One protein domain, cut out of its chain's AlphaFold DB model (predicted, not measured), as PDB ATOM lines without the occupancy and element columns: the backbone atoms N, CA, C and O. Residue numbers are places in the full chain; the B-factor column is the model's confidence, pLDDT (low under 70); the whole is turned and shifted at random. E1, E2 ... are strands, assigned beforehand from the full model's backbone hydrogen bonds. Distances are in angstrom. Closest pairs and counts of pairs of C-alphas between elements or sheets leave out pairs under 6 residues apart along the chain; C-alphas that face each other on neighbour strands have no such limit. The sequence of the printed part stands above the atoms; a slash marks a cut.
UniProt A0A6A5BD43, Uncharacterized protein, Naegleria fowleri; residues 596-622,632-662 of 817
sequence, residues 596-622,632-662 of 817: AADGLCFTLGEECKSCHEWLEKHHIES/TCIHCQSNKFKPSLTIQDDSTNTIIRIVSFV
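AT A GLANCE: This is residues 596 to 622 and 632 to 662 of the 817 residues of an uncharacterized protein of Naegleria fowleri (UniProt A0A6A5BD43). Two long strands, E1 and E3, run side by side in the middle of one strongly twisted sheet, with E4 along one edge and short E2 on the other, beside the bent end of E1. The 58 printed residues hold no named helix and four strands, E1 to E4 along the chain, in sheet order E2 E1 E3 E4, antiparallel. The class is all strand, with 28 residues, under half, in named elements. The whole is only just compact, close to loose, with a radius of gyration of the C-alphas of 12.2 A and spans of 38 by 25 by 16 A.

HOW THE PARTS SIT: E1, residues 600 to 608, bends by 60 degrees at residue 605. It forms a hairpin with E2, residues 614 to 616; N 615 and O 606 are 2.8 A apart. E1 neighbours E3, residues 641 to 649, at 154 degrees; N 603 and O 646 are 3.0 A apart. E3 forms a hairpin with E4, residues 654 to 660; N 645 and O 659 are 2.8 A apart.

IN THESE COORDINATES: E1 begins at C-alpha 600 (99.304, 86.791, 123.564) and measures 23.1 A, E3 24.1 A. E4, 18.3 A, ends at C-alpha 660 (87.666, 78.154, 132.312).

THE WHOLE: Residues 623 to 631 are not printed; C-alphas 622 and 632 are 20.4 A apart. Residues 596 to 597 and 618 to 622 have pLDDT under 70.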
ATOM      1  N   ALA A 596     107.469  90.028 129.105       56.16
ATOM      2  CA  ALA A 596     106.026  90.021 129.344       56.16
ATOM      3  C   ALA A 596     105.320  89.010 128.414       56.16
ATOM      4  O   ALA A 596     105.953  88.406 127.544       56.16
ATOM      5  N   ALA A 597     104.003  88.848 128.571       61.50
ATOM      6  CA  ALA A 597     103.151  88.047 127.681       61.50
ATOM      7  C   ALA A 597     102.942  88.704 126.291       61.50
ATOM      8  O   ALA A 597     101.866  88.614 125.705       61.50
ATOM      9  N   ASP A 598     103.970  89.386 125.780       72.38
ATOM     10  CA  ASP A 598     103.992  90.048 124.480       72.38
ATOM     11  C   ASP A 598     103.757  89.000 123.379       72.38
ATOM     12  O   ASP A 598     104.506  88.024 123.277       72.38
ATOM     13  N   GLY A 599     102.719  89.184 122.560       86.44
ATOM     14  CA  GLY A 599     102.303  88.200 121.558       86.44
ATOM     15  C   GLY A 599     101.148  87.281 121.981       86.44
ATOM     16  O   GLY A 599     100.854  86.340 121.243       86.44
ATOM     17  N   LEU A 600     100.512  87.509 123.140       92.06
ATOM     18  CA  LEU A 600      99.304  86.791 123.564       92.06
ATOM     19  C   LEU A 600      98.092  87.715 123.744       92.06
ATOM     20  O   LEU A 600      97.959  88.399 124.764       92.06
ATOM     21  N   CYS A 601      97.141  87.624 122.820       93.81
ATOM     22  CA  CYS A 601      95.798  88.151 122.997       93.81
ATOM     23  C   CYS A 601      94.994  87.242 123.928       93.81
ATOM     24  O   CYS A 601      94.901  86.026 123.742       93.81
ATOM     25  N   PHE A 602      94.359  87.868 124.917       95.38
ATOM     26  CA  PHE A 602      93.421  87.226 125.825       95.38
ATOM     27  C   PHE A 602      92.024  87.793 125.584       95.38
ATOM     28  O   PHE A 602      91.766  88.959 125.892       95.38
ATOM     29  N   THR A 603      91.114  86.974 125.063       94.69
ATOM     30  CA  THR A 603      89.718  87.363 124.820       94.69
ATOM     31  C   THR A 603      88.783  86.642 125.787       94.69
ATOM     32  O   THR A 603      88.876  85.434 126.009       94.69
ATOM     33  N   LEU A 604      87.897  87.410 126.424       94.31
ATOM     34  CA  LEU A 604      86.941  86.917 127.413       94.31
ATOM     35  C   LEU A 604      85.595  86.644 126.730       94.31
ATOM     36  O   LEU A 604      85.097  87.463 125.957       94.31
ATOM     37  N   GLY A 605      85.001  85.490 127.016       93.38
ATOM     38  CA  GLY A 605      83.779  85.054 126.349       93.38
ATOM     39  C   GLY A 605      83.102  83.899 127.067       93.38
ATOM     40  O   GLY A 605      83.419  83.563 128.209       93.38
ATOM     41  N   GLU A 606      82.132  83.298 126.399       91.62
ATOM     42  CA  GLU A 606      81.350  82.191 126.924       91.62
ATOM     43  C   GLU A 606      81.444  80.974 126.005       91.62
ATOM     44  O   GLU A 606      81.131  81.030 124.822       91.62
ATOM     45  N   GLU A 607      81.837  79.838 126.570       92.62
ATOM     46  CA  GLU A 607      81.913  78.562 125.863       92.62
ATOM     47  C   GLU A 607      80.682  77.717 126.209       92.62
ATOM     48  O   GLU A 607      80.365  77.485 127.386       92.62
ATOM     49  N   CYS A 608      79.958  77.250 125.193       92.31
ATOM     50  CA  CYS A 608      78.774  76.428 125.397       92.31
ATOM     51  C   CYS A 608      79.158  75.028 125.903       92.31
ATOM     52  O   CYS A 608      79.814  74.261 125.201       92.31
ATOM     53  N   LYS A 609      78.670  74.625 127.083       90.00
ATOM     54  CA  LYS A 609      78.957  73.311 127.701       90.00
ATOM     55  C   LYS A 609      78.374  72.111 126.940       90.00
ATOM     56  O   LYS A 609      78.566  70.981 127.381       90.00
ATOM     57  N   SER A 610      77.610  72.336 125.869       92.06
ATOM     58  CA  SER A 610      76.931  71.282 125.101       92.06
ATOM     59  C   SER A 610      77.507  71.053 123.701       92.06
ATOM     60  O   SER A 610      77.350  69.955 123.180       92.06
ATOM     61  N   CYS A 611      78.183  72.040 123.105       92.88
ATOM     62  CA  CYS A 611      78.808  71.919 121.778       92.88
ATOM     63  C   CYS A 611      80.229  72.505 121.693       92.88
ATOM     64  O   CYS A 611      80.848  72.412 120.639       92.88
ATOM     65  N   HIS A 612      80.739  73.114 122.770       90.44
ATOM     66  CA  HIS A 612      82.011  73.847 122.826       90.44
ATOM     67  C   HIS A 612      82.135  75.028 121.843       90.44
ATOM     68  O   HIS A 612      83.229  75.549 121.639       90.44
ATOM     69  N   GLU A 613      81.016  75.500 121.280       90.31
ATOM     70  CA  GLU A 613      80.950  76.764 120.540       90.31
ATOM     71  C   GLU A 613      81.386  77.928 121.443       90.31
ATOM     72  O   GLU A 613      80.928  78.044 122.586       90.31
ATOM     73  N   TRP A 614      82.264  78.778 120.914       87.94
ATOM     74  CA  TRP A 614      82.729  79.999 121.559       87.94
ATOM     75  C   TRP A 614      81.861  81.190 121.147       87.94
ATOM     76  O   TRP A 614      81.766  81.508 119.962       87.94
ATOM     77  N   LEU A 615      81.283  81.874 122.131       86.81
ATOM     78  CA  LEU A 615      80.563  83.130 121.969       86.81
ATOM     79  C   LEU A 615      81.376  84.258 122.614       86.81
ATOM     80  O   LEU A 615      81.454  84.366 123.841       86.81
ATOM     81  N   GLU A 616      81.981  85.113 121.794       82.88
ATOM     82  CA  GLU A 616      82.707  86.291 122.277       82.88
ATOM     83  C   GLU A 616      81.735  87.299 122.919       82.88
ATOM     84  O   GLU A 616      80.661  87.575 122.381       82.88
ATOM     85  N   LYS A 617      82.080  87.827 124.104       77.25
ATOM     86  CA  LYS A 617      81.162  88.639 124.922       77.25
ATOM     87  C   LYS A 617      81.888  89.775 125.644       77.25
ATOM     88  O   LYS A 617      82.456  89.594 126.718       77.25
ATOM     89  N   HIS A 618      81.753  90.989 125.114       62.41
ATOM     90  CA  HIS A 618      82.423  92.211 125.592       62.41
ATOM     91  C   HIS A 618      82.042  92.714 127.014       62.41
ATOM     92  O   HIS A 618      82.426  93.825 127.376       62.41
ATOM     93  N   HIS A 619      81.281  91.965 127.829       56.41
ATOM     94  CA  HIS A 619      80.691  92.468 129.090       56.41
ATOM     95  C   HIS A 619      80.827  91.563 130.336       56.41
ATOM     96  O   HIS A 619      80.319  91.917 131.404       56.41
ATOM     97  N   ILE A 620      81.552  90.440 130.254       61.47
ATOM     98  CA  ILE A 620      81.667  89.458 131.360       61.47
ATOM     99  C   ILE A 620      82.431  90.002 132.587       61.47
ATOM    100  O   ILE A 620      82.229  89.515 133.697       61.47
ATOM    101  N   GLU A 621      83.270  91.034 132.438       55.84
ATOM    102  CA  GLU A 621      84.018  91.622 133.567       55.84
ATOM    103  C   GLU A 621      83.144  92.369 134.589       55.84
ATOM    104  O   GLU A 621      83.586  92.637 135.710       55.84
ATOM    105  N   SER A 622      81.900  92.709 134.234       54.47
ATOM    106  CA  SER A 622      80.970  93.297 135.196       54.47
ATOM    107  C   SER A 622      80.604  92.258 136.265       54.47
ATOM    108  O   SER A 622      80.004  91.222 135.992       54.47
ATOM    109  N   THR A 632      70.391  81.204 124.618       85.75
ATOM    110  CA  THR A 632      70.491  79.897 123.969       85.75
ATOM    111  C   THR A 632      71.730  79.899 123.079       85.75
ATOM    112  O   THR A 632      71.873  80.787 122.238       85.75
ATOM    113  N   CYS A 633      72.602  78.899 123.197       88.00
ATOM    114  CA  CYS A 633      73.621  78.649 122.176       88.00
ATOM    115  C   CYS A 633      72.954  78.428 120.808       88.00
ATOM    116  O   CYS A 633      72.018  77.635 120.703       88.00
ATOM    117  N   ILE A 634      73.433  79.109 119.764       88.94
ATOM    118  CA  ILE A 634      72.798  79.090 118.438       88.94
ATOM    119  C   ILE A 634      72.884  77.684 117.823       88.94
ATOM    120  O   ILE A 634      71.896  77.194 117.280       88.94
ATOM    121  N   HIS A 635      74.018  76.990 117.979       91.62
ATOM    122  CA  HIS A 635      74.228  75.673 117.368       91.62
ATOM    123  C   HIS A 635      73.542  74.493 118.082       91.62
ATOM    124  O   HIS A 635      73.336  73.457 117.452       91.62
ATOM    125  N   CYS A 636      73.204  74.589 119.375       93.44
ATOM    126  CA  CYS A 636      72.603  73.460 120.116       93.44
ATOM    127  C   CYS A 636      71.478  73.824 121.100       93.44
ATOM    128  O   CYS A 636      71.064  72.977 121.890       93.44
ATOM    129  N   GLN A 637      70.997  75.070 121.082       92.44
ATOM    130  CA  GLN A 637      69.899  75.596 121.913       92.44
ATOM    131  C   GLN A 637      70.107  75.453 123.435       92.44
ATOM    132  O   GLN A 637      69.186  75.630 124.229       92.44
ATOM    133  N   SER A 638      71.334  75.163 123.871       92.44
ATOM    134  CA  SER A 638      71.671  74.972 125.279       92.44
ATOM    135  C   SER A 638      71.903  76.309 125.980       92.44
ATOM    136  O   SER A 638      72.786  77.071 125.592       92.44
ATOM    137  N   ASN A 639      71.176  76.557 127.071       90.25
ATOM    138  CA  ASN A 639      71.357  77.732 127.941       90.25
ATOM    139  C   ASN A 639      72.560  77.582 128.900       90.25
ATOM    140  O   ASN A 639      72.689  78.319 129.878       90.25
ATOM    141  N   LYS A 640      73.408  76.565 128.698       91.25
ATOM    142  CA  LYS A 640      74.485  76.178 129.619       91.25
ATOM    143  C   LYS A 640      75.841  76.655 129.109       91.25
ATOM    144  O   LYS A 640      76.689  75.847 128.745       91.25
ATOM    145  N   PHE A 641      76.084  77.954 129.157       91.25
ATOM    146  CA  PHE A 641      77.429  78.498 128.969       91.25
ATOM    147  C   PHE A 641      78.301  78.338 130.234       91.25
ATOM    148  O   PHE A 641      77.800  78.128 131.349       91.25
ATOM    149  N   LYS A 642      79.626  78.387 130.069       92.19
ATOM    150  CA  LYS A 642      80.597  78.778 131.109       92.19
ATOM    151  C   LYS A 642      81.326  80.033 130.628       92.19
ATOM    152  O   LYS A 642      81.644  80.083 129.442       92.19
ATOM    153  N   PRO A 643      81.647  80.994 131.511       91.50
ATOM    154  CA  PRO A 643      82.639  81.997 131.171       91.50
ATOM    155  C   PRO A 643      83.983  81.280 130.983       91.50
ATOM    156  O   PRO A 643      84.414  80.488 131.831       91.50
ATOM    157  N   SER A 644      84.611  81.533 129.847       95.31
ATOM    158  CA  SER A 644      85.879  80.951 129.424       95.31
ATOM    159  C   SER A 644      86.782  82.071 128.893       95.31
ATOM    160  O   SER A 644      86.342  83.188 128.630       95.31
ATOM    161  N   LEU A 645      88.063  81.763 128.752       95.94
ATOM    162  CA  LEU A 645      89.104  82.672 128.297       95.94
ATOM    163  C   LEU A 645      89.835  82.020 127.118       95.94
ATOM    164  O   LEU A 645      90.438  80.955 127.286       95.94
ATOM    165  N   THR A 646      89.774  82.637 125.941       95.75
ATOM    166  CA  THR A 646      90.604  82.270 124.788       95.75
ATOM    167  C   THR A 646      91.978  82.909 124.926       95.75
ATOM    168  O   THR A 646      92.098  84.108 125.172       95.75
ATOM    169  N   ILE A 647      93.016  82.095 124.741       95.69
ATOM    170  CA  ILE A 647      94.400  82.535 124.579       95.69
ATOM    171  C   ILE A 647      94.757  82.367 123.102       95.69
ATOM    172  O   ILE A 647      94.654  81.261 122.559       95.69
ATOM    173  N   GLN A 648      95.162  83.456 122.459       95.62
ATOM    174  CA  GLN A 648      95.429  83.546 121.027       95.62
ATOM    175  C   GLN A 648      96.850  84.072 120.790       95.62
ATOM    176  O   GLN A 648      97.312  84.952 121.507       95.62
ATOM    177  N   ASP A 649      97.551  83.523 119.800       92.69
ATOM    178  CA  ASP A 649      98.857  84.025 119.356       92.69
ATOM    179  C   ASP A 649      98.660  85.225 118.420       92.69
ATOM    180  O   ASP A 649      98.121  85.060 117.323       92.69
ATOM    181  N   ASP A 650      99.128  86.412 118.817       90.94
ATOM    182  CA  ASP A 650      99.024  87.652 118.029       90.94
ATOM    183  C   ASP A 650      99.672  87.520 116.644       90.94
ATOM    184  O   ASP A 650      99.242  88.150 115.676       90.94
ATOM    185  N   SER A 651     100.735  86.717 116.541       92.31
ATOM    186  CA  SER A 651     101.558  86.615 115.335       92.31
ATOM    187  C   SER A 651     100.958  85.703 114.263       92.31
ATOM    188  O   SER A 651     101.273  85.857 113.081       92.31
ATOM    189  N   THR A 652     100.067  84.784 114.653       93.94
ATOM    190  CA  THR A 652      99.373  83.861 113.738       93.94
ATOM    191  C   THR A 652      97.852  84.014 113.744       93.94
ATOM    192  O   THR A 652      97.183  83.423 112.897       93.94
ATOM    193  N   ASN A 653      97.297  84.792 114.679       91.06
ATOM    194  CA  ASN A 653      95.866  84.894 114.971       91.06
ATOM    195  C   ASN A 653      95.216  83.527 115.299       91.06
ATOM    196  O   ASN A 653      94.006  83.359 115.145       91.06
ATOM    197  N   THR A 654      95.994  82.532 115.753       93.19
ATOM    198  CA  THR A 654      95.480  81.189 116.079       93.19
ATOM    199  C   THR A 654      95.129  81.054 117.557       93.19
ATOM    200  O   THR A 654      95.879  81.489 118.432       93.19
ATOM    201  N   ILE A 655      93.978  80.439 117.851       92.56
ATOM    202  CA  ILE A 655      93.585  80.100 119.224       92.56
ATOM    203  C   ILE A 655      94.506  78.976 119.708       92.56
ATOM    204  O   ILE A 655      94.397  77.836 119.259       92.56
ATOM    205  N   ILE A 656      95.399  79.298 120.644       94.06
ATOM    206  CA  ILE A 656      96.279  78.330 121.306       94.06
ATOM    207  C   ILE A 656      95.447  77.435 122.229       94.06
ATOM    208  O   ILE A 656      95.683  76.227 122.319       94.06
ATOM    209  N   ARG A 657      94.503  78.035 122.969       94.62
ATOM    210  CA  ARG A 657      93.738  77.352 124.018       94.62
ATOM    211  C   ARG A 657      92.470  78.109 124.416       94.62
ATOM    212  O   ARG A 657      92.416  79.330 124.324       94.62
ATOM    213  N   ILE A 658      91.502  77.369 124.953       94.75
ATOM    214  CA  ILE A 658      90.390  77.887 125.759       94.75
ATOM    215  C   ILE A 658      90.537  77.325 127.184       94.75
ATOM    216  O   ILE A 658      90.790  76.129 127.340       94.75
ATOM    217  N   VAL A 659      90.408  78.161 128.219       96.12
ATOM    218  CA  VAL A 659      90.386  77.740 129.640       96.12
ATOM    219  C   VAL A 659      89.143  78.261 130.356       96.12
ATOM    220  O   VAL A 659      88.552  79.248 129.927       96.12
ATOM    221  N   SER A 660      88.753  77.637 131.468       95.56
ATOM    222  CA  SER A 660      87.666  78.154 132.312       95.56
ATOM    223  C   SER A 660      88.067  79.494 132.948       95.56
ATOM    224  O   SER A 660      89.158  79.605 133.511       95.56
ATOM    225  N   PHE A 661      87.197  80.506 132.902       96.44
ATOM    226  CA  PHE A 661      87.472  81.804 133.531       96.44
ATOM    227  C   PHE A 661      87.268  81.747 135.053       96.44
ATOM    228  O   PHE A 661      86.270  81.216 135.551       96.44
ATOM    229  N   VAL A 662      88.207  82.326 135.804       95.75
ATOM    230  CA  VAL A 662      88.211  82.367 137.270       95.75
ATOM    231  C   VAL A 662      88.316  83.822 137.734       95.75
ATOM    232  O   VAL A 662      89.413  84.375 137.702       95.75
TER     233      VAL A 662